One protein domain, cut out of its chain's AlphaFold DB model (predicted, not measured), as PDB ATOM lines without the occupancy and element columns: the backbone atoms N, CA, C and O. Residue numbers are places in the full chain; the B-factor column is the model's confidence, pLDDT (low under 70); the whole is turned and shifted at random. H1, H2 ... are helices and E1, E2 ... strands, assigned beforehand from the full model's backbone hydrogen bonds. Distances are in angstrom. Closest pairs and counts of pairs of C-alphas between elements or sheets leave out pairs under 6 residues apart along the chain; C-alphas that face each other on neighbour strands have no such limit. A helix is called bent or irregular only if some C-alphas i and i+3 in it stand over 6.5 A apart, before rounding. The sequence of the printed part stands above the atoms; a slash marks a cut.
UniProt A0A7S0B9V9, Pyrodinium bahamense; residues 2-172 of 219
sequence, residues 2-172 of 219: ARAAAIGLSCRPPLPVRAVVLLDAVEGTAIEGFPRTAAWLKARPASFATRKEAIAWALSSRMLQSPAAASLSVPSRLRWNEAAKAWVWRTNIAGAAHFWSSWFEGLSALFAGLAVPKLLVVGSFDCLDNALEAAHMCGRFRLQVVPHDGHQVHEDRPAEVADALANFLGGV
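AT A GLANCE: This is residues 2 to 172 of the 219 residues of a protein of Pyrodinium bahamense (UniProt A0A7S0B9V9). A small parallel sheet, E1, E4 and E5, with H9 over one face and H6 and H7 grazing it, makes one lobe; the helices H3 and H4 with the strand hairpin E2 and E3 make the other. H2 and H5 run side by side as a bridge between the lobes, and short H8 reaches towards H4 at another place; H1 packs with its first residues at the end of H5, and residues 10 to 16 stick out. The printed part has 171 residues with nine named helices and five named strands, in the order H1 E1 H2 H3 H4 E2 E3 H5 H6 E4 H7 E5 H8 H9, and is mostly helix. The larger sheet runs E1 E4 E5, all parallel, and E2 and E3 are antiparallel. The whole is compact, with a radius of gyration of the C-alphas of 17.9 A and spans of 54 by 36 by 33 A.

HOW THE PARTS SIT: In the larger sheet E4, residues 118 to 122, is the inner strand; E1, residues 20 to 23, and E5, residues 142 to 145, are edge strands. N 22 and O 119 are 2.9 A apart, and N 144 and O 120 are 2.8 A apart, both within hydrogen-bond range. H9, residues 158 to 172, is on the sheet at a height of 9.6 A, two layers with helix on one face; it lies over E4, along the strands at 20 degrees on the local plane, and the closest C-alphas of the two are those of Leu 119 and Phe 168, 7.1 A apart. E4, H7, residues 130 to 137, and E5 form a strand-helix-strand unit, two parallel neighbour strands with a helix between, and its crossover is right-handed. H7 touches H6, residues 107 to 113, at Leu 132 and Ser 108, C-alphas 6.0 A apart, at a shallow tilt of 33 degrees, only just short of steep; both only graze the sheet. H1, residues 2 to 10, only just touches H6, with 3 pairs of C-alphas within 8 A, the closest those of Ala 2 and Leu 107 at 4.5 A. H1 and H5, residues 94 to 104, touch only at their ends, closest at the C-alphas of Ala 2 and Trp 103, 5.3 A apart. H5 touches H2, residues 27 to 43, at the C-alphas of Phe 104 and Glu 27, 5.0 A apart, at a shallow tilt of 7 degrees, opposite ways. In the other lobe H3, residues 51 to 60, touches H4, residues 67 to 77, at a steep tilt of 56 degrees, closest at the C-alphas of Ile 55 and Ala 70, 5.8 A apart. E2, residues 78 to 81, and E3, residues 86 to 89, are a hairpin, with N 79 and O 88 2.9 A apart; residues 47 to 48 pair antiparallel with residues 87 to 88 of E3. H8, residues 153 to 156, is close to but not clearly touching H4, with the C-alphas of Glu 155 and Ala 69 5.6 A apart, and it only just grazes the larger sheet, with 5 pairs of C-alphas within 10 A. H3 and H9 are apart. Every O i to N i+4 pair is within hydrogen-bond range in H1, H3, H6, H7 and H9, against 11 of 13 in H2, 4 of 7 in H4 and 2 of 7 in H5, where 6 of 8 O i to N i+3 pairs are; H8 is too short for an O i to N i+4 pair.

IN THESE COORDINATES: From first to last C-alpha H2 measures 24.2 A, H9 21.0 A, H5 16.1 A, H4 15.3 A, H3 14.3 A and E4 13.3 A. H1 begins at C-alpha 2, (207.936, 175.007, 245.831), and H9 ends at C-alpha 172, (216.150, 188.301, 227.893). H2 ends at C-alpha 43, (182.285, 181.487, 253.922), and has a kink of 49 degrees near residue 35. H2, H5 and H4 are irregular: C-alphas 32 and 35 are 7.4 A apart, C-alphas 95 and 98 are 7.6 A apart, and in H4, only just, C-alphas 72 and 75 are 6.7 A apart.

THE WHOLE: The C-alphas of Ala 83 and Cys 138 are the two farthest apart, at 56.2 A. The printed part has no cut, and no link is long. The mean pLDDT of the printed part is 92.2; residues 2 to 9 are under 70.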
ATOM      1  N   ALA A   2     206.535 175.377 245.588       61.12
ATOM      2  CA  ALA A   2     207.936 175.007 245.831       61.12
ATOM      3  C   ALA A   2     208.225 173.526 245.557       61.12
ATOM      4  O   ALA A   2     209.081 173.205 244.742       61.12
ATOM      5  N   ARG A   3     207.436 172.613 246.142       61.53
ATOM      6  CA  ARG A   3     207.587 171.167 245.912       61.53
ATOM      7  C   ARG A   3     207.372 170.757 244.450       61.53
ATOM      8  O   ARG A   3     208.139 169.964 243.920       61.53
ATOM      9  N   ALA A   4     206.362 171.317 243.783       60.34
ATOM     10  CA  ALA A   4     206.107 171.053 242.365       60.34
ATOM     11  C   ALA A   4     207.221 171.620 241.467       60.34
ATOM     12  O   ALA A   4     207.626 170.963 240.513       60.34
ATOM     13  N   ALA A   5     207.755 172.798 241.803       64.12
ATOM     14  CA  ALA A   5     208.897 173.398 241.125       64.12
ATOM     15  C   ALA A   5     210.171 172.564 241.335       64.12
ATOM     16  O   ALA A   5     210.857 172.267 240.367       64.12
ATOM     17  N   ALA A   6     210.450 172.115 242.561       66.12
ATOM     18  CA  ALA A   6     211.594 171.262 242.882       66.12
ATOM     19  C   ALA A   6     211.532 169.909 242.156       66.12
ATOM     20  O   ALA A   6     212.512 169.493 241.540       66.12
ATOM     21  N   ILE A   7     210.364 169.255 242.150       67.12
ATOM     22  CA  ILE A   7     210.142 168.025 241.375       67.12
ATOM     23  C   ILE A   7     210.319 168.311 239.878       67.12
ATOM     24  O   ILE A   7     211.045 167.592 239.196       67.12
ATOM     25  N   GLY A   8     209.731 169.395 239.368       64.62
ATOM     26  CA  GLY A   8     209.886 169.808 237.972       64.62
ATOM     27  C   GLY A   8     211.339 170.072 237.565       64.62
ATOM     28  O   GLY A   8     211.710 169.751 236.443       64.62
ATOM     29  N   LEU A   9     212.165 170.598 238.475       68.12
ATOM     30  CA  LEU A   9     213.602 170.817 238.270       68.12
ATOM     31  C   LEU A   9     214.421 169.520 238.322       68.12
ATOM     32  O   LEU A   9     215.461 169.442 237.674       68.12
ATOM     33  N   SER A  10     213.969 168.515 239.079       71.56
ATOM     34  CA  SER A  10     214.595 167.184 239.108       71.56
ATOM     35  C   SER A  10     214.289 166.349 237.857       71.56
ATOM     36  O   SER A  10     215.050 165.452 237.498       71.56
ATOM     37  N   CYS A  11     213.202 166.674 237.156       75.81
ATOM     38  CA  CYS A  11     212.871 166.097 235.862       75.81
ATOM     39  C   CYS A  11     213.607 166.849 234.749       75.81
ATOM     40  O   CYS A  11     213.679 168.075 234.764       75.81
ATOM     41  N   ARG A  12     214.104 166.143 233.727       77.06
ATOM     42  CA  ARG A  12     214.610 166.806 232.518       77.06
ATOM     43  C   ARG A  12     213.406 167.238 231.669       77.06
ATOM     44  O   ARG A  12     212.721 166.364 231.137       77.06
ATOM     45  N   PRO A  13     213.113 168.543 231.536       76.75
ATOM     46  CA  PRO A  13     211.997 168.987 230.715       76.75
ATOM     47  C   PRO A  13     212.259 168.642 229.240       76.75
ATOM     48  O   PRO A  13     213.421 168.604 228.819       76.75
ATOM     49  N   PRO A  14     211.202 168.427 228.434       80.62
ATOM     50  CA  PRO A  14     211.350 168.092 227.015       80.62
ATOM     51  C   PRO A  14     212.037 169.212 226.221       80.62
ATOM     52  O   PRO A  14     212.615 168.963 225.167       80.62
ATOM     53  N   LEU A  15     212.003 170.444 226.742       83.12
ATOM     54  CA  LEU A  15     212.658 171.616 226.180       83.12
ATOM     55  C   LEU A  15     213.499 172.333 227.246       83.12
ATOM     56  O   LEU A  15     213.124 172.334 228.420       83.12
ATOM     57  N   PRO A  16     214.605 172.997 226.863       84.06
ATOM     58  CA  PRO A  16     215.398 173.789 227.795       84.06
ATOM     59  C   PRO A  16     214.575 174.915 228.428       84.06
ATOM     60  O   PRO A  16     214.012 175.753 227.718       84.06
ATOM     61  N   VAL A  17     214.577 174.997 229.758       87.06
ATOM     62  CA  VAL A  17     213.964 176.119 230.483       87.06
ATOM     63  C   VAL A  17     214.792 177.377 230.233       87.06
ATOM     64  O   VAL A  17     215.991 177.420 230.507       87.06
ATOM     65  N   ARG A  18     214.154 178.406 229.667       88.50
ATOM     66  CA  ARG A  18     214.811 179.681 229.326       88.50
ATOM     67  C   ARG A  18     214.541 180.792 230.324       88.50
ATOM     68  O   ARG A  18     215.332 181.728 230.385       88.50
ATOM     69  N   ALA A  19     213.445 180.696 231.063       92.44
ATOM     70  CA  ALA A  19     213.071 181.639 232.097       92.44
ATOM     71  C   ALA A  19     212.035 181.012 233.035       92.44
ATOM     72  O   ALA A  19     211.382 180.034 232.667       92.44
ATOM     73  N   VAL A  20     211.871 181.605 234.215       93.94
ATOM     74  CA  VAL A  20     210.794 181.284 235.159       93.94
ATOM     75  C   VAL A  20     210.021 182.552 235.496       93.94
ATOM     76  O   VAL A  20     210.610 183.610 235.713       93.94
ATOM     77  N   VAL A  21     208.697 182.434 235.526       95.50
ATOM     78  CA  VAL A  21     207.784 183.516 235.895       95.50
ATOM     79  C   VAL A  21     206.996 183.065 237.113       95.50
ATOM     80  O   VAL A  21     206.426 181.975 237.106       95.50
ATOM     81  N   LEU A  22     206.974 183.899 238.146       94.69
ATOM     82  CA  LEU A  22     206.173 183.702 239.343       94.69
ATOM     83  C   LEU A  22     205.123 184.814 239.400       94.69
ATOM     84  O   LEU A  22     205.469 185.993 239.337       94.69
ATOM     85  N   LEU A  23     203.848 184.431 239.446       94.25
ATOM     86  CA  LEU A  23     202.718 185.358 239.490       94.25
ATOM     87  C   LEU A  23     202.093 185.307 240.879       94.25
ATOM     88  O   LEU A  23     201.618 184.249 241.283       94.25
ATOM     89  N   ASP A  24     202.107 186.446 241.565       91.44
ATOM     90  CA  ASP A  24     201.409 186.722 242.821       91.44
ATOM     91  C   ASP A  24     201.553 185.613 243.879       91.44
ATOM     92  O   ASP A  24     200.597 185.165 244.506       91.44
ATOM     93  N   ALA A  25     202.779 185.111 244.031       91.94
ATOM     94  CA  ALA A  25     203.106 184.047 244.966       91.94
ATOM     95  C   ALA A  25     204.414 184.378 245.684       91.94
ATOM     96  O   ALA A  25     205.498 184.222 245.123       91.94
ATOM     97  N   VAL A  26     204.292 184.813 246.934       93.56
ATOM     98  CA  VAL A  26     205.410 185.067 247.845       93.56
ATOM     99  C   VAL A  26     205.217 184.210 249.089       93.56
ATOM    100  O   VAL A  26     204.105 184.103 249.599       93.56
ATOM    101  N   GLU A  27     206.282 183.550 249.547       93.88
ATOM    102  CA  GLU A  27     206.225 182.594 250.655       93.88
ATOM    103  C   GLU A  27     205.688 183.225 251.942       93.88
ATOM    104  O   GLU A  27     204.708 182.717 252.491       93.88
ATOM    105  N   GLY A  28     206.278 184.345 252.377       91.69
ATOM    106  CA  GLY A  28     205.878 185.021 253.616       91.69
ATOM    107  C   GLY A  28     204.392 185.387 253.638       91.69
ATOM    108  O   GLY A  28     203.641 184.909 254.489       91.69
ATOM    109  N   THR A  29     203.934 186.148 252.642       91.56
ATOM    110  CA  THR A  29     202.535 186.604 252.577       91.56
ATOM    111  C   THR A  29     201.538 185.474 252.330       91.56
ATOM    112  O   THR A  29     200.408 185.538 252.820       91.56
ATOM    113  N   ALA A  30     201.931 184.410 251.621       92.31
ATOM    114  CA  ALA A  30     201.079 183.239 251.457       92.31
ATOM    115  C   ALA A  30     200.843 182.525 252.793       92.31
ATOM    116  O   ALA A  30     199.691 182.241 253.129       92.31
ATOM    117  N   ILE A  31     201.908 182.264 253.561       93.88
ATOM    118  CA  ILE A  31     201.826 181.554 254.845       93.88
ATOM    119  C   ILE A  31     201.043 182.377 255.874       93.88
ATOM    120  O   ILE A  31     200.124 181.855 256.508       93.88
ATOM    121  N   GLU A  32     201.332 183.675 255.987       93.88
ATOM    122  CA  GLU A  32     200.584 184.598 256.853       93.88
ATOM    123  C   GLU A  32     199.099 184.692 256.461       93.88
ATOM    124  O   GLU A  32     198.221 184.879 257.308       93.88
ATOM    125  N   GLY A  33     198.797 184.517 255.172       93.00
ATOM    126  CA  GLY A  33     197.449 184.568 254.618       93.00
ATOM    127  C   GLY A  33     196.579 183.336 254.892       93.00
ATOM    128  O   GLY A  33     195.353 183.441 254.782       93.00
ATOM    129  N   PHE A  34     197.140 182.182 255.277       94.25
ATOM    130  CA  PHE A  34     196.376 180.926 255.378       94.25
ATOM    131  C   PHE A  34     195.120 180.995 256.261       94.25
ATOM    132  O   PHE A  34     194.079 180.502 255.809       94.25
ATOM    133  N   PRO A  35     195.126 181.611 257.465       95.00
ATOM    134  CA  PRO A  35     193.914 181.721 258.278       95.00
ATOM    135  C   PRO A  35     192.799 182.490 257.559       95.00
ATOM    136  O   PRO A  35     191.632 182.091 257.598       95.00
ATOM    137  N   ARG A  36     193.160 183.559 256.837       93.56
ATOM    138  CA  ARG A  36     192.225 184.365 256.044       93.56
ATOM    139  C   ARG A  36     191.667 183.561 254.872       93.56
ATOM    140  O   ARG A  36     190.457 183.559 254.659       93.56
ATOM    141  N   THR A  37     192.520 182.833 254.155       93.06
ATOM    142  CA  THR A  37     192.105 181.955 253.050       93.06
ATOM    143  C   THR A  37     191.177 180.841 253.533       93.06
ATOM    144  O   THR A  37     190.166 180.563 252.888       93.06
ATOM    145  N   ALA A  38     191.463 180.229 254.686       94.81
ATOM    146  CA  ALA A  38     190.610 179.205 255.283       94.81
ATOM    147  C   ALA A  38     189.228 179.760 255.661       94.81
ATOM    148  O   ALA A  38     188.207 179.151 255.334       94.81
ATOM    149  N   ALA A  39     189.182 180.938 256.292       94.75
ATOM    150  CA  ALA A  39     187.931 181.617 256.618       94.75
ATOM    151  C   ALA A  39     187.121 181.961 255.357       94.75
ATOM    152  O   ALA A  39     185.920 181.685 255.302       94.75
ATOM    153  N   TRP A  40     187.778 182.479 254.315       94.06
ATOM    154  CA  TRP A  40     187.143 182.783 253.031       94.06
ATOM    155  C   TRP A  40     186.565 181.527 252.364       94.06
ATOM    156  O   TRP A  40     185.414 181.526 251.932       94.06
ATOM    157  N   LEU A  41     187.317 180.420 252.344       94.38
ATOM    158  CA  LEU A  41     186.843 179.145 251.794       94.38
ATOM    159  C   LEU A  41     185.651 178.573 252.567       94.38
ATOM    160  O   LEU A  41     184.798 177.935 251.954       94.38
ATOM    161  N   LYS A  42     185.582 178.802 253.885       93.56
ATOM    162  CA  LYS A  42     184.446 178.401 254.726       93.56
ATOM    163  C   LYS A  42     183.203 179.259 254.470       93.56
ATOM    164  O   LYS A  42     182.097 178.731 254.503       93.56
ATOM    165  N   ALA A  43     183.377 180.556 254.222       93.50
ATOM    166  CA  ALA A  43     182.285 181.487 253.922       93.50
ATOM    167  C   ALA A  43     181.763 181.368 252.476       93.50
ATOM    168  O   ALA A  43     180.662 181.823 252.168       93.50
ATOM    169  N   ARG A  44     182.549 180.766 251.577       95.25
ATOM    170  CA  ARG A  44     182.188 180.562 250.173       95.25
ATOM    171  C   ARG A  44     180.936 179.676 250.035       95.25
ATOM    172  O   ARG A  44     180.919 178.587 250.611       95.25
ATOM    173  N   PRO A  45     179.941 180.057 249.206       96.44
ATOM    174  CA  PRO A  45     178.776 179.221 248.935       96.44
ATOM    175  C   PRO A  45     179.186 177.828 248.459       96.44
ATOM    176  O   PRO A  45     180.040 177.689 247.579       96.44
ATOM    177  N   ALA A  46     178.584 176.788 249.033       95.62
ATOM    178  CA  ALA A  46     178.902 175.404 248.681       95.62
ATOM    179  C   ALA A  46     178.389 175.022 247.280       95.62
ATOM    180  O   ALA A  46     178.987 174.181 246.601       95.62
ATOM    181  N   SER A  47     177.300 175.657 246.846       97.31
ATOM    182  CA  SER A  47     176.630 175.401 245.577       97.31
ATOM    183  C   SER A  47     175.896 176.637 245.062       97.31
ATOM    184  O   SER A  47     175.599 177.547 245.831       97.31
ATOM    185  N   PHE A  48     175.549 176.618 243.777       98.38
ATOM    186  CA  PHE A  48     174.765 177.644 243.092       98.38
ATOM    187  C   PHE A  48     173.659 176.992 242.261       98.38
ATOM    188  O   PHE A  48     173.859 175.909 241.700       98.38
ATOM    189  N   ALA A  49     172.513 177.657 242.118       97.94
ATOM    190  CA  ALA A  49     171.429 177.170 241.267       97.94
ATOM    191  C   ALA A  49     171.802 177.278 239.782       97.94
ATOM    192  O   ALA A  49     171.496 176.398 238.976       97.94
ATOM    193  N   THR A  50     172.528 178.339 239.409       98.00
ATOM    194  CA  THR A  50     172.978 178.564 238.030       98.00
ATOM    195  C   THR A  50     174.437 179.011 237.965       98.00
ATOM    196  O   THR A  50     174.975 179.606 238.895       98.00
ATOM    197  N   ARG A  51     175.086 178.803 236.812       97.62
ATOM    198  CA  ARG A  51     176.432 179.353 236.560       97.62
ATOM    199  C   ARG A  51     176.460 180.886 236.613       97.62
ATOM    200  O   ARG A  51     177.465 181.449 237.028       97.62
ATOM    201  N   LYS A  52     175.369 181.554 236.214       98.00
ATOM    202  CA  LYS A  52     175.245 183.022 236.258       98.00
ATOM    203  C   LYS A  52     175.319 183.550 237.689       98.00
ATOM    204  O   LYS A  52     175.998 184.538 237.934       98.00
ATOM    205  N   GLU A  53     174.675 182.860 238.624       98.25
ATOM    206  CA  GLU A  53     174.734 183.188 240.051       98.25
ATOM    207  C   GLU A  53     176.161 183.062 240.598       98.25
ATOM    208  O   GLU A  53     176.645 183.958 241.284       98.25
ATOM    209  N   ALA A  54     176.880 182.003 240.217       98.12
ATOM    210  CA  ALA A  54     178.276 181.834 240.605       98.12
ATOM    211  C   ALA A  54     179.194 182.932 240.038       98.12
ATOM    212  O   ALA A  54     180.101 183.388 240.731       98.12
ATOM    213  N   ILE A  55     178.958 183.375 238.795       98.31
ATOM    214  CA  ILE A  55     179.672 184.510 238.182       98.31
ATOM    215  C   ILE A  55     179.375 185.801 238.954       98.31
ATOM    216  O   ILE A  55     180.298 186.534 239.298       98.31
ATOM    217  N   ALA A  56     178.105 186.066 239.273       98.00
ATOM    218  CA  ALA A  56     177.717 187.242 240.046       98.00
ATOM    219  C   ALA A  56     178.363 187.242 241.440       98.00
ATOM    220  O   ALA A  56     178.901 188.261 241.869       98.00
ATOM    221  N   TRP A  57     178.381 186.087 242.114       96.94
ATOM    222  CA  TRP A  57     179.070 185.920 243.392       96.94
ATOM    223  C   TRP A  57     180.585 186.120 243.271       96.94
ATOM    224  O   TRP A  57     181.189 186.757 244.130       96.94
ATOM    225  N   ALA A  58     181.220 185.616 242.208       96.00
ATOM    226  CA  ALA A  58     182.655 185.796 241.978       96.00
ATOM    227  C   ALA A  58     183.049 187.279 241.918       96.00
ATOM    228  O   ALA A  58     184.066 187.663 242.495       96.00
ATOM    229  N   LEU A  59     182.220 188.093 241.261       95.50
ATOM    230  CA  LEU A  59     182.418 189.535 241.133       95.50
ATOM    231  C   LEU A  59     182.115 190.272 242.443       95.50
ATOM    232  O   LEU A  59     182.913 191.094 242.889       95.50
ATOM    233  N   SER A  60     180.994 189.957 243.100       95.12
ATOM    234  CA  SER A  60     180.601 190.637 244.343       95.12
ATOM    235  C   SER A  60     181.515 190.306 245.525       95.12
ATOM    236  O   SER A  60     181.773 191.168 246.360       95.12
ATOM    237  N   SER A  61     182.058 189.086 245.573       93.38
ATOM    238  CA  SER A  61     183.037 188.646 246.578       93.38
ATOM    239  C   SER A  61     184.474 189.082 246.282       93.38
ATOM    240  O   SER A  61     185.364 188.761 247.069       93.38
ATOM    241  N   ARG A  62     184.710 189.774 245.155       91.94
ATOM    242  CA  ARG A  62     186.043 190.157 244.660       91.94
ATOM    243  C   ARG A  62     186.988 188.967 244.423       91.94
ATOM    244  O   ARG A  62     188.200 189.145 244.381       91.94
ATOM    245  N   MET A  63     186.455 187.755 244.215       92.56
ATOM    246  CA  MET A  63     187.263 186.620 243.742       92.56
ATOM    247  C   MET A  63     187.892 186.934 242.379       92.56
ATOM    248  O   MET A  63     189.028 186.543 242.117       92.56
ATOM    249  N   LEU A  64     187.117 187.606 241.530       94.38
ATOM    250  CA  LEU A  64     187.527 188.208 240.271       94.38
ATOM    251  C   LEU A  64     186.907 189.600 240.201       94.38
ATOM    252  O   LEU A  64     185.847 189.848 240.774       94.38
ATOM    253  N   GLN A  65     187.546 190.494 239.474       93.69
ATOM    254  CA  GLN A  65     187.066 191.845 239.216       93.69
ATOM    255  C   GLN A  65     186.636 192.027 237.769       93.69
ATOM    256  O   GLN A  65     185.700 192.777 237.505       93.69
ATOM    257  N   SER A  66     187.286 191.330 236.836       94.25
ATOM    258  CA  SER A  66     186.955 191.391 235.414       94.25
ATOM    259  C   SER A  66     185.677 190.593 235.110       94.25
ATOM    260  O   SER A  66     185.681 189.361 235.220       94.25
ATOM    261  N   PRO A  67     184.575 191.233 234.660       95.56
ATOM    262  CA  PRO A  67     183.354 190.515 234.280       95.56
ATOM    263  C   PRO A  67     183.569 189.582 233.088       95.56
ATOM    264  O   PRO A  67     182.960 188.510 233.017       95.56
ATOM    265  N   ALA A  68     184.458 189.971 232.170       96.06
ATOM    266  CA  ALA A  68     184.843 189.157 231.026       96.06
ATOM    267  C   ALA A  68     185.575 187.887 231.482       96.06
ATOM    268  O   ALA A  68     185.190 186.787 231.082       96.06
ATOM    269  N   ALA A  69     186.564 188.022 232.372       95.69
ATOM    270  CA  ALA A  69     187.286 186.873 232.911       95.69
ATOM    271  C   ALA A  69     186.365 185.976 233.742       95.69
ATOM    272  O   ALA A  69     186.324 184.771 233.511       95.69
ATOM    273  N   ALA A  70     185.534 186.554 234.615       96.69
ATOM    274  CA  ALA A  70     184.586 185.794 235.423       96.69
ATOM    275  C   ALA A  70     183.609 184.981 234.563       96.69
ATOM    276  O   ALA A  70     183.382 183.800 234.830       96.69
ATOM    277  N   SER A  71     183.077 185.578 233.494       97.44
ATOM    278  CA  SER A  71     182.173 184.889 232.564       97.44
ATOM    279  C   SER A  71     182.853 183.739 231.813       97.44
ATOM    280  O   SER A  71     182.190 182.758 231.477       97.44
ATOM    281  N   LEU A  72     184.164 183.838 231.579       97.06
ATOM    282  CA  LEU A  72     184.953 182.831 230.875       97.06
ATOM    283  C   LEU A  72     185.444 181.707 231.806       97.06
ATOM    284  O   LEU A  72     185.293 180.527 231.488       97.06
ATOM    285  N   SER A  73     186.023 182.050 232.959       96.88
ATOM    286  CA  SER A  73     186.763 181.113 233.812       96.88
ATOM    287  C   SER A  73     185.885 180.430 234.863       96.88
ATOM    288  O   SER A  73     186.016 179.217 235.071       96.88
ATOM    289  N   VAL A  74     184.941 181.143 235.493       97.44
ATOM    290  CA  VAL A  74     184.115 180.613 236.597       97.44
ATOM    291  C   VAL A  74     183.310 179.372 236.197       97.44
ATOM    292  O   VAL A  74     183.333 178.403 236.961       97.44
ATOM    293  N   PRO A  75     182.661 179.300 235.015       97.69
ATOM    294  CA  PRO A  75     181.940 178.096 234.595       97.69
ATOM    295  C   PRO A  75     182.776 176.813 234.633       97.69
ATOM    296  O   PRO A  75     182.263 175.757 235.006       97.69
ATOM    297  N   SER A  76     184.063 176.891 234.284       97.62
ATOM    298  CA  SER A  76     184.965 175.730 234.267       97.62
ATOM    299  C   SER A  76     185.338 175.243 235.676       97.62
ATOM    300  O   SER A  76     185.591 174.051 235.886       97.62
ATOM    301  N   ARG A  77     185.277 176.138 236.674       97.00
ATOM    302  CA  ARG A  77     185.525 175.850 238.098       97.00
ATOM    303  C   ARG A  77     184.367 175.118 238.768       97.00
ATOM    304  O   ARG A  77     184.511 174.677 239.909       97.00
ATOM    305  N   LEU A  78     183.237 174.976 238.080       98.12
ATOM    306  CA  LEU A  78     182.035 174.318 238.575       98.12
ATOM    307  C   LEU A  78     181.785 172.999 237.843       98.12
ATOM    308  O   LEU A  78     182.246 172.773 236.720       98.12
ATOM    309  N   ARG A  79     181.009 172.125 238.479       97.81
ATOM    310  CA  ARG A  79     180.430 170.920 237.878       97.81
ATOM    311  C   ARG A  79     178.986 170.757 238.340       97.81
ATOM    312  O   ARG A  79     178.652 171.170 239.448       97.81
ATOM    313  N   TRP A  80     178.146 170.172 237.494       98.06
ATOM    314  CA  TRP A  80     176.780 169.831 237.880       98.06
ATOM    315  C   TRP A  80     176.795 168.631 238.829       98.06
ATOM    316  O   TRP A  80     177.558 167.684 238.619       98.06
ATOM    317  N   ASN A  81     175.993 168.693 239.888       97.75
ATOM    318  CA  ASN A  81     175.759 167.589 240.806       97.75
ATOM    319  C   ASN A  81     174.282 167.190 240.723       97.75
ATOM    320  O   ASN A  81     173.422 167.936 241.190       97.75
ATOM    321  N   GLU A  82     174.011 166.011 240.159       97.00
ATOM    322  CA  GLU A  82     172.646 165.507 239.958       97.00
ATOM    323  C   GLU A  82     171.883 165.307 241.273       97.00
ATOM    324  O   GLU A  82     170.716 165.678 241.371       97.00
ATOM    325  N   ALA A  83     172.542 164.784 242.311       96.38
ATOM    326  CA  ALA A  83     171.899 164.518 243.598       96.38
ATOM    327  C   ALA A  83     171.474 165.814 244.306       96.38
ATOM    328  O   ALA A  83     170.397 165.883 244.891       96.38
ATOM    329  N   ALA A  84     172.310 166.852 244.223       94.69
ATOM    330  CA  ALA A  84     172.021 168.161 244.804       94.69
ATOM    331  C   ALA A  84     171.177 169.065 243.885       94.69
ATOM    332  O   ALA A  84     170.759 170.134 244.321       94.69
ATOM    333  N   LYS A  85     170.971 168.673 242.618       97.38
ATOM    334  CA  LYS A  85     170.383 169.506 241.552       97.38
ATOM    335  C   LYS A  85     170.981 170.921 241.513       97.38
ATOM    336  O   LYS A  85     170.261 171.909 241.384       97.38
ATOM    337  N   ALA A  86     172.303 171.013 241.658       98.12
ATOM    338  CA  ALA A  86     173.009 172.284 241.785       98.12
ATOM    339  C   ALA A  86     174.418 172.245 241.177       98.12
ATOM    340  O   ALA A  86     175.046 171.190 241.040       98.12
ATOM    341  N   TRP A  87     174.948 173.424 240.855       98.50
ATOM    342  CA  TRP A  87     176.347 173.607 240.478       98.50
ATOM    343  C   TRP A  87     177.213 173.660 241.728       98.50
ATOM    344  O   TRP A  87     177.014 174.515 242.583       98.50
ATOM    345  N   VAL A  88     178.207 172.781 241.820       98.06
ATOM    346  CA  VAL A  88     179.161 172.731 242.936       98.06
ATOM    347  C   VAL A  88     180.571 173.023 242.446       98.06
ATOM    348  O   VAL A  88     180.894 172.811 241.272       98.06
ATOM    349  N   TRP A  89     181.441 173.469 243.349       97.31
ATOM    350  CA  TRP A  89     182.859 173.632 243.041       97.31
ATOM    351  C   TRP A  89     183.471 172.305 242.580       97.31
ATOM    352  O   TRP A  89     183.305 171.258 243.211       97.31
ATOM    353  N   ARG A  90     184.197 172.350 241.463       97.00
ATOM    354  CA  ARG A  90     184.893 171.188 240.901       97.00
ATOM    355  C   ARG A  90     185.986 170.685 241.840       97.00
ATOM    356  O   ARG A  90     186.144 169.478 241.984       97.00
ATOM    357  N   THR A  91     186.695 171.606 242.491       94.69
ATOM    358  CA  THR A  91     187.846 171.305 243.350       94.69
ATOM    359  C   THR A  91     187.548 171.631 244.809       94.69
ATOM    360  O   THR A  91     187.187 172.762 245.147       94.69
ATOM    361  N   ASN A  92     187.773 170.655 245.693       92.44
ATOM    362  CA  ASN A  92     187.754 170.868 247.136       92.44
ATOM    363  C   ASN A  92     189.108 171.420 247.616       92.44
ATOM    364  O   ASN A  92     189.977 170.670 248.055       92.44
ATOM    365  N   ILE A  93     189.282 172.740 247.523       92.12
ATOM    366  CA  ILE A  93     190.523 173.420 247.935       92.12
ATOM    367  C   ILE A  93     190.753 173.297 249.451       92.12
ATOM    368  O   ILE A  93     191.888 173.109 249.879       92.12
ATOM    369  N   ALA A  94     189.688 173.341 250.260       92.25
ATOM    370  CA  ALA A  94     189.783 173.202 251.715       92.25
ATOM    371  C   ALA A  94     190.321 171.822 252.129       92.25
ATOM    372  O   ALA A  94     191.094 171.718 253.077       92.25
ATOM    373  N   GLY A  95     189.994 170.770 251.370       93.69
ATOM    374  CA  GLY A  95     190.554 169.432 251.575       93.69
ATOM    375  C   GLY A  95     192.076 169.369 251.413       93.69
ATOM    376  O   GLY A  95     192.708 168.490 251.987       93.69
ATOM    377  N   ALA A  96     192.678 170.319 250.692       92.31
ATOM    378  CA  ALA A  96     194.123 170.406 250.500       92.31
ATOM    379  C   ALA A  96     194.837 171.293 251.537       92.31
ATOM    380  O   ALA A  96     196.036 171.517 251.394       92.31
ATOM    381  N   ALA A  97     194.143 171.792 252.571       92.81
ATOM    382  CA  ALA A  97     194.709 172.728 253.550       92.81
ATOM    383  C   ALA A  97     195.989 172.225 254.231       92.81
ATOM    384  O   ALA A  97     196.941 172.977 254.408       92.81
ATOM    385  N   HIS A  98     196.054 170.927 254.520       92.94
ATOM    386  CA  HIS A  98     197.226 170.280 255.109       92.94
ATOM    387  C   HIS A  98     198.467 170.284 254.197       92.94
ATOM    388  O   HIS A  98     199.572 170.041 254.672       92.94
ATOM    389  N   PHE A  99     198.314 170.572 252.899       91.75
ATOM    390  CA  PHE A  99     199.432 170.701 251.965       91.75
ATOM    391  C   PHE A  99     199.906 172.140 251.762       91.75
ATOM    392  O   PHE A  99     200.977 172.321 251.179       91.75
ATOM    393  N   TRP A 100     199.149 173.153 252.198       92.12
ATOM    394  CA  TRP A 100     199.430 174.547 251.846       92.12
ATOM    395  C   TRP A 100     200.819 174.982 252.300       92.12
ATOM    396  O   TRP A 100     201.576 175.470 251.468       92.12
ATOM    397  N   SER A 101     201.218 174.714 253.546       92.31
ATOM    398  CA  SER A 101     202.554 175.096 254.026       92.31
ATOM    399  C   SER A 101     203.661 174.499 253.153       92.31
ATOM    400  O   SER A 101     204.461 175.234 252.582       92.31
ATOM    401  N   SER A 102     203.590 173.195 252.856       90.06
ATOM    402  CA  SER A 102     204.553 172.502 251.980       90.06
ATOM    403  C   SER A 102     204.602 173.025 250.533       90.06
ATOM    404  O   SER A 102     205.513 172.707 249.762       90.06
ATOM    405  N   TRP A 103     203.590 173.784 250.101       90.38
ATOM    406  CA  TRP A 103     203.579 174.402 248.782       90.38
ATOM    407  C   TRP A 103     204.369 175.699 248.730       90.38
ATOM    408  O   TRP A 103     204.792 176.043 247.622       90.38
ATOM    409  N   PHE A 104     204.525 176.396 249.852       92.00
ATOM    410  CA  PHE A 104     205.135 177.722 249.918       92.00
ATOM    411  C   PHE A 104     206.456 177.727 250.682       92.00
ATOM    412  O   PHE A 104     207.327 178.494 250.298       92.00
ATOM    413  N   GLU A 105     206.643 176.841 251.660       93.31
ATOM    414  CA  GLU A 105     207.912 176.675 252.376       93.31
ATOM    415  C   GLU A 105     209.089 176.502 251.401       93.31
ATOM    416  O   GLU A 105     209.100 175.609 250.543       93.31
ATOM    417  N   GLY A 106     210.075 177.390 251.517       92.75
ATOM    418  CA  GLY A 106     211.265 177.449 250.677       92.75
ATOM    419  C   GLY A 106     211.036 177.954 249.247       92.75
ATOM    420  O   GLY A 106     211.979 177.919 248.451       92.75
ATOM    421  N   LEU A 107     209.833 178.409 248.878       93.56
ATOM    422  CA  LEU A 107     209.532 178.911 247.532       93.56
ATOM    423  C   LEU A 107     210.404 180.115 247.178       93.56
ATOM    424  O   LEU A 107     210.943 180.166 246.070       93.56
ATOM    425  N   SER A 108     210.549 181.060 248.106       94.81
ATOM    426  CA  SER A 108     211.260 182.315 247.859       94.81
ATOM    427  C   SER A 108     212.752 182.075 247.648       94.81
ATOM    428  O   SER A 108     213.336 182.539 246.662       94.81
ATOM    429  N   ALA A 109     213.356 181.252 248.510       92.94
ATOM    430  CA  ALA A 109     214.748 180.832 248.380       92.94
ATOM    431  C   ALA A 109     214.987 180.024 247.093       92.94
ATOM    432  O   ALA A 109     215.950 180.289 246.367       92.94
ATOM    433  N   LEU A 110     214.089 179.082 246.773       92.25
ATOM    434  CA  LEU A 110     214.156 178.289 245.545       92.25
ATOM    435  C   LEU A 110     214.120 179.195 244.319       92.25
ATOM    436  O   LEU A 110     215.009 179.097 243.476       92.25
ATOM    437  N   PHE A 111     213.132 180.089 244.224       94.25
ATOM    438  CA  PHE A 111     212.989 181.009 243.099       94.25
ATOM    439  C   PHE A 111     214.226 181.897 242.956       94.25
ATOM    440  O   PHE A 111     214.814 181.950 241.877       94.25
ATOM    441  N   ALA A 112     214.684 182.534 244.037       94.12
ATOM    442  CA  ALA A 112     215.870 183.386 244.014       94.12
ATOM    443  C   ALA A 112     217.142 182.642 243.560       94.12
ATOM    444  O   ALA A 112     218.004 183.246 242.915       94.12
ATOM    445  N   GLY A 113     217.248 181.345 243.869       92.38
ATOM    446  CA  GLY A 113     218.396 180.496 243.557       92.38
ATOM    447  C   GLY A 113     218.464 179.961 242.121       92.38
ATOM    448  O   GLY A 113     219.508 179.440 241.729       92.38
ATOM    449  N   LEU A 114     217.408 180.076 241.304       91.44
ATOM    450  CA  LEU A 114     217.435 179.492 239.956       91.44
ATOM    451  C   LEU A 114     218.426 180.224 239.044       91.44
ATOM    452  O   LEU A 114     218.348 181.442 238.865       91.44
ATOM    453  N   ALA A 115     219.286 179.469 238.360       90.44
ATOM    454  CA  ALA A 115     220.267 179.979 237.397       90.44
ATOM    455  C   ALA A 115     219.663 180.275 236.006       90.44
ATOM    456  O   ALA A 115     220.264 180.002 234.968       90.44
ATOM    457  N   VAL A 116     218.451 180.828 235.975       91.50
ATOM    458  CA  VAL A 116     217.763 181.272 234.756       91.50
ATOM    459  C   VAL A 116     217.232 182.696 234.941       91.50
ATOM    460  O   VAL A 116     217.063 183.145 236.080       91.50
ATOM    461  N   PRO A 117     216.963 183.434 233.851       95.69
ATOM    462  CA  PRO A 117     216.188 184.663 233.913       95.69
ATOM    463  C   PRO A 117     214.861 184.454 234.644       95.69
ATOM    464  O   PRO A 117     214.170 183.459 234.429       95.69
ATOM    465  N   LYS A 118     214.506 185.408 235.500       96.44
ATOM    466  CA  LYS A 118     213.341 185.318 236.378       96.44
ATOM    467  C   LYS A 118     212.531 186.601 236.346       96.44
ATOM    468  O   LYS A 118     213.123 187.683 236.373       96.44
ATOM    469  N   LEU A 119     211.212 186.457 236.344       97.69
ATOM    470  CA  LEU A 119     210.252 187.541 236.523       97.69
ATOM    471  C   LEU A 119     209.331 187.202 237.696       97.69
ATOM    472  O   LEU A 119     208.772 186.109 237.739       97.69
ATOM    473  N   LEU A 120     209.172 188.142 238.617       97.06
ATOM    474  CA  LEU A 120     208.161 188.113 239.664       97.06
ATOM    475  C   LEU A 120     207.152 189.229 239.387       97.06
ATOM    476  O   LEU A 120     207.555 190.381 239.227       97.06
ATOM    477  N   VAL A 121     205.867 188.884 239.315       96.19
ATOM    478  CA  VAL A 121     204.761 189.843 239.188       96.19
ATOM    479  C   VAL A 121     203.956 189.828 240.481       96.19
ATOM    480  O   VAL A 121     203.507 188.758 240.882       96.19
ATOM    481  N   VAL A 122     203.775 190.980 241.124       94.50
ATOM    482  CA  VAL A 122     203.057 191.117 242.410       94.50
ATOM    483  C   VAL A 122     202.129 192.329 242.407       94.50
ATOM    484  O   VAL A 122     202.337 193.268 241.635       94.50
ATOM    485  N   GLY A 123     201.123 192.320 243.284       90.38
ATOM    486  CA  GLY A 123     200.200 193.447 243.465       90.38
ATOM    487  C   GLY A 123     200.838 194.687 244.106       90.38
ATOM    488  O   GLY A 123     200.574 195.808 243.677       90.38
ATOM    489  N   SER A 124     201.713 194.493 245.097       87.00
ATOM    490  CA  SER A 124     202.482 195.556 245.759       87.00
ATOM    491  C   SER A 124     203.915 195.098 246.034       87.00
ATOM    492  O   SER A 124     204.187 193.901 246.135       87.00
ATOM    493  N   PHE A 125     204.825 196.062 246.188       82.31
ATOM    494  CA  PHE A 125     206.175 195.811 246.693       82.31
ATOM    495  C   PHE A 125     206.150 195.270 248.130       82.31
ATOM    496  O   PHE A 125     206.923 194.374 248.450       82.31
ATOM    497  N   ASP A 126     205.203 195.727 248.953       86.81
ATOM    498  CA  ASP A 126     205.067 195.325 250.365       86.81
ATOM    499  C   ASP A 126     204.717 193.840 250.543       86.81
ATOM    500  O   ASP A 126     204.662 193.328 251.657       86.81
ATOM    501  N   CYS A 127     204.425 193.140 249.444       84.81
ATOM    502  CA  CYS A 127     204.132 191.718 249.461       84.81
ATOM    503  C   CYS A 127     205.389 190.837 249.444       84.81
ATOM    504  O   CYS A 127     205.243 189.616 249.524       84.81
ATOM    505  N   LEU A 128     206.585 191.415 249.272       93.00
ATOM    506  CA  LEU A 128     207.845 190.676 249.268       93.00
ATOM    507  C   LEU A 128     208.241 190.252 250.687       93.00
ATOM    508  O   LEU A 128     208.074 190.994 251.644       93.00
ATOM    509  N   ASP A 129     208.797 189.048 250.810       94.06
ATOM    510  CA  ASP A 129     209.473 188.626 252.035       94.06
ATOM    511  C   ASP A 129     210.959 189.012 251.998       94.06
ATOM    512  O   ASP A 129     211.523 189.282 250.934       94.06
ATOM    513  N   ASN A 130     211.621 188.971 253.157       92.94
ATOM    514  CA  ASN A 130     213.032 189.342 253.306       92.94
ATOM    515  C   ASN A 130     213.960 188.648 252.284       92.94
ATOM    516  O   ASN A 130     214.954 189.228 251.842       92.94
ATOM    517  N   ALA A 131     213.662 187.397 251.904       92.62
ATOM    518  CA  ALA A 131     214.483 186.644 250.961       92.62
ATOM    519  C   ALA A 131     214.339 187.183 249.528       92.62
ATOM    520  O   ALA A 131     215.344 187.352 248.826       92.62
ATOM    521  N   LEU A 132     213.110 187.472 249.093       95.88
ATOM    522  CA  LEU A 132     212.846 188.076 247.789       95.88
ATOM    523  C   LEU A 132     213.263 189.544 247.731       95.88
ATOM    524  O   LEU A 132     213.793 189.951 246.699       95.88
ATOM    525  N   GLU A 133     213.104 190.315 248.807       95.38
ATOM    526  CA  GLU A 133     213.610 191.688 248.895       95.38
ATOM    527  C   GLU A 133     215.128 191.726 248.698       95.38
ATOM    528  O   GLU A 133     215.624 192.405 247.795       95.38
ATOM    529  N   ALA A 134     215.878 190.927 249.465       95.00
ATOM    530  CA  ALA A 134     217.331 190.847 249.332       95.00
ATOM    531  C   ALA A 134     217.751 190.396 247.922       95.00
ATOM    532  O   ALA A 134     218.640 190.982 247.300       95.00
ATOM    533  N   ALA A 135     217.089 189.375 247.370       95.88
ATOM    534  CA  ALA A 135     217.376 188.894 246.023       95.88
ATOM    535  C   ALA A 135     217.032 189.929 244.935       95.88
ATOM    536  O   ALA A 135     217.757 190.018 243.938       95.88
ATOM    537  N   HIS A 136     215.974 190.722 245.122       95.62
ATOM    538  CA  HIS A 136     215.615 191.819 244.230       95.62
ATOM    539  C   HIS A 136     216.668 192.930 244.266       95.62
ATOM    540  O   HIS A 136     217.149 193.338 243.207       95.62
ATOM    541  N   MET A 137     217.097 193.341 245.463       95.12
ATOM    542  CA  MET A 137     218.150 194.347 245.653       95.12
ATOM    543  C   MET A 137     219.491 193.909 245.052       95.12
ATOM    544  O   MET A 137     220.227 194.725 244.504       95.12
ATOM    545  N   CYS A 138     219.790 192.606 245.057       94.88
ATOM    546  CA  CYS A 138     220.950 192.040 244.362       94.88
ATOM    547  C   CYS A 138     220.740 191.822 242.848       94.88
ATOM    548  O   CYS A 138     221.591 191.211 242.198       94.88
ATOM    549  N   GLY A 139     219.609 192.241 242.271       95.12
ATOM    550  CA  GLY A 139     219.318 192.104 240.842       95.12
ATOM    551  C   GLY A 139     219.137 190.660 240.358       95.12
ATOM    552  O   GLY A 139     219.317 190.384 239.171       95.12
ATOM    553  N   ARG A 140     218.791 189.715 241.246       95.31
ATOM    554  CA  ARG A 140     218.692 188.281 240.898       95.31
ATOM    555  C   ARG A 140     217.485 187.940 240.026       95.31
ATOM    556  O   ARG A 140     217.493 186.907 239.354       95.31
ATOM    557  N   PHE A 141     216.455 188.781 240.031       96.75
ATOM    558  CA  PHE A 141     215.256 188.646 239.206       96.75
ATOM    559  C   PHE A 141     214.670 190.021 238.861       96.75
ATOM    560  O   PHE A 141     214.982 191.028 239.495       96.75
ATOM    561  N   ARG A 142     213.817 190.063 237.834       96.62
ATOM    562  CA  ARG A 142     213.043 191.253 237.464       96.62
ATOM    563  C   ARG A 142     211.751 191.272 238.269       96.62
ATOM    564  O   ARG A 142     211.048 190.268 238.287       96.62
ATOM    565  N   LEU A 143     211.445 192.397 238.900       96.75
ATOM    566  CA  LEU A 143     210.188 192.620 239.607       96.75
ATOM    567  C   LEU A 143     209.283 193.503 238.746       96.75
ATOM    568  O   LEU A 143     209.733 194.535 238.252       96.75
ATOM    569  N   GLN A 144     208.028 193.101 238.588       96.62
ATOM    570  CA  GLN A 144     206.965 193.929 238.038       96.62
ATOM    571  C   GLN A 144     205.867 194.066 239.089       96.62
ATOM    572  O   GLN A 144     205.301 193.071 239.537       96.62
ATOM    573  N   VAL A 145     205.527 195.303 239.431       95.44
ATOM    574  CA  VAL A 145     204.359 195.590 240.265       95.44
ATOM    575  C   VAL A 145     203.181 195.900 239.343       95.44
ATOM    576  O   VAL A 145     203.310 196.723 238.432       95.44
ATOM    577  N   VAL A 146     202.056 195.217 239.547       94.81
ATOM    578  CA  VAL A 146     200.781 195.464 238.859       94.81
ATOM    579  C   VAL A 146     199.734 195.744 239.935       94.81
ATOM    580  O   VAL A 146     199.150 194.797 240.464       94.81
ATOM    581  N   PRO A 147     199.507 197.023 240.292       91.12
ATOM    582  CA  PRO A 147     198.590 197.387 241.366       91.12
ATOM    583  C   PRO A 147     197.180 196.843 241.131       91.12
ATOM    584  O   PRO A 147     196.539 197.139 240.117       91.12
ATOM    585  N   HIS A 148     196.700 196.046 242.083       83.88
ATOM    586  CA  HIS A 148     195.407 195.381 242.011       83.88
ATOM    587  C   HIS A 148     194.935 194.942 243.406       83.88
ATOM    588  O   HIS A 148     195.739 194.620 244.274       83.88
ATOM    589  N   ASP A 149     193.621 194.940 243.604       72.50
ATOM    590  CA  ASP A 149     192.906 194.659 244.854       72.50
ATOM    591  C   ASP A 149     192.144 193.313 244.832       72.50
ATOM    592  O   ASP A 149     191.206 193.108 245.601       72.50
ATOM    593  N   GLY A 150     192.491 192.395 243.927       76.44
ATOM    594  CA  GLY A 150     191.880 191.066 243.797       76.44
ATOM    595  C   GLY A 150     192.910 189.939 243.853       76.44
ATOM    596  O   GLY A 150     194.087 190.154 244.129       76.44
ATOM    597  N   HIS A 151     192.445 188.707 243.646       83.94
ATOM    598  CA  HIS A 151     193.235 187.499 243.917       83.94
ATOM    599  C   HIS A 151     193.943 186.914 242.692       83.94
ATOM    600  O   HIS A 151     194.733 185.980 242.834       83.94
ATOM    601  N   GLN A 152     193.595 187.357 241.482       90.19
ATOM    602  CA  GLN A 152     194.064 186.726 240.251       90.19
ATOM    603  C   GLN A 152     194.457 187.777 239.225       90.19
ATOM    604  O   GLN A 152     193.762 188.010 238.238       90.19
ATOM    605  N   VAL A 153     195.639 188.359 239.424       92.56
ATOM    606  CA  VAL A 153     196.167 189.446 238.586       92.56
ATOM    607  C   VAL A 153     196.147 189.138 237.082       92.56
ATOM    608  O   VAL A 153     195.907 190.025 236.278       92.56
ATOM    609  N   HIS A 154     196.335 187.883 236.672       94.56
ATOM    610  CA  HIS A 154     196.321 187.496 235.256       94.56
ATOM    611  C   HIS A 154     194.914 187.421 234.645       94.56
ATOM    612  O   HIS A 154     194.786 187.502 233.427       94.56
ATOM    613  N   GLU A 155     193.872 187.260 235.460       95.00
ATOM    614  CA  GLU A 155     192.478 187.337 235.014       95.00
ATOM    615  C   GLU A 155     191.947 188.774 235.099       95.00
ATOM    616  O   GLU A 155     191.187 189.210 234.232       95.00
ATOM    617  N   ASP A 156     192.384 189.530 236.107       93.81
ATOM    618  CA  ASP A 156     191.887 190.879 236.367       93.81
ATOM    619  C   ASP A 156     192.646 191.974 235.608       93.81
ATOM    620  O   ASP A 156     192.041 192.955 235.177       93.81
ATOM    621  N   ARG A 157     193.952 191.788 235.396       94.56
ATOM    622  CA  ARG A 157     194.872 192.695 234.687       94.56
ATOM    623  C   ARG A 157     195.647 191.962 233.574       94.56
ATOM    624  O   ARG A 157     196.882 191.944 233.570       94.56
ATOM    625  N   PRO A 158     194.953 191.293 232.629       95.25
ATOM    626  CA  PRO A 158     195.601 190.436 231.635       95.25
ATOM    627  C   PRO A 158     196.538 191.207 230.699       95.25
ATOM    628  O   PRO A 158     197.570 190.670 230.304       95.25
ATOM    629  N   ALA A 159     196.202 192.456 230.356       96.25
ATOM    630  CA  ALA A 159     197.016 193.290 229.476       96.25
ATOM    631  C   ALA A 159     198.338 193.673 230.150       96.25
ATOM    632  O   ALA A 159     199.404 193.455 229.583       96.25
ATOM    633  N   GLU A 160     198.286 194.138 231.399       96.62
ATOM    634  CA  GLU A 160     199.478 194.521 232.151       96.62
ATOM    635  C   GLU A 160     200.395 193.317 232.416       96.62
ATOM    636  O   GLU A 160     201.619 193.422 232.306       96.62
ATOM    637  N   VAL A 161     199.819 192.145 232.713       96.62
ATOM    638  CA  VAL A 161     200.590 190.898 232.852       96.62
ATOM    639  C   VAL A 161     201.216 190.485 231.515       96.62
ATOM    640  O   VAL A 161     202.378 190.074 231.488       96.62
ATOM    641  N   ALA A 162     200.493 190.617 230.399       97.62
ATOM    642  CA  ALA A 162     201.026 190.324 229.071       97.62
ATOM    643  C   ALA A 162     202.181 191.266 228.693       97.62
ATOM    644  O   ALA A 162     203.218 190.796 228.221       97.62
ATOM    645  N   ASP A 163     202.054 192.563 228.972       98.06
ATOM    646  CA  ASP A 163     203.106 193.551 228.731       98.06
ATOM    647  C   ASP A 163     204.346 193.279 229.590       98.06
ATOM    648  O   ASP A 163     205.477 193.329 229.097       98.06
ATOM    649  N   ALA A 164     204.157 192.917 230.862       97.62
ATOM    650  CA  ALA A 164     205.245 192.518 231.753       97.62
ATOM    651  C   ALA A 164     206.030 191.322 231.192       97.62
ATOM    652  O   ALA A 164     207.265 191.339 231.143       97.62
ATOM    653  N   LEU A 165     205.308 190.302 230.717       97.38
ATOM    654  CA  LEU A 165     205.884 189.120 230.082       97.38
ATOM    655  C   LEU A 165     206.626 189.481 228.790       97.38
ATOM    656  O   LEU A 165     207.776 189.074 228.612       97.38
ATOM    657  N   ALA A 166     206.005 190.260 227.903       97.75
ATOM    658  CA  ALA A 166     206.590 190.659 226.624       97.75
ATOM    659  C   ALA A 166     207.881 191.466 226.821       97.75
ATOM    660  O   ALA A 166     208.917 191.160 226.219       97.75
ATOM    661  N   ASN A 167     207.859 192.445 227.727       97.75
ATOM    662  CA  ASN A 167     209.016 193.271 228.057       97.75
ATOM    663  C   ASN A 167     210.156 192.448 228.663       97.75
ATOM    664  O   ASN A 167     211.323 192.619 228.284       97.75
ATOM    665  N   PHE A 168     209.828 191.530 229.573       97.69
ATOM    666  CA  PHE A 168     210.794 190.621 230.174       97.69
ATOM    667  C   PHE A 168     211.444 189.710 229.128       97.69
ATOM    668  O   PHE A 168     212.672 189.689 229.017       97.69
ATOM    669  N   LEU A 169     210.645 189.017 228.315       96.38
ATOM    670  CA  LEU A 169     211.144 188.110 227.281       96.38
ATOM    671  C   LEU A 169     211.976 188.856 226.232       96.38
ATOM    672  O   LEU A 169     213.074 188.410 225.888       96.38
ATOM    673  N   GLY A 170     211.523 190.030 225.788       96.88
ATOM    674  CA  GLY A 170     212.292 190.894 224.894       96.88
ATOM    675  C   GLY A 170     213.636 191.310 225.502       96.88
ATOM    676  O   GLY A 170     214.663 191.288 224.821       96.88
ATOM    677  N   GLY A 171     213.661 191.630 226.798       95.56
ATOM    678  CA  GLY A 171     214.888 191.921 227.542       95.56
ATOM    679  C   GLY A 171     215.855 190.737 227.576       95.56
ATOM    680  O   GLY A 171     217.034 190.904 227.260       95.56
ATOM    681  N   VAL A 172     215.355 189.539 227.876       94.19
ATOM    682  CA  VAL A 172     216.150 188.301 227.893       94.19
ATOM    683  C   VAL A 172     216.759 188.019 226.520       94.19
ATOM    684  O   VAL A 172     217.948 187.708 226.424       94.19
TER     685      VAL A 172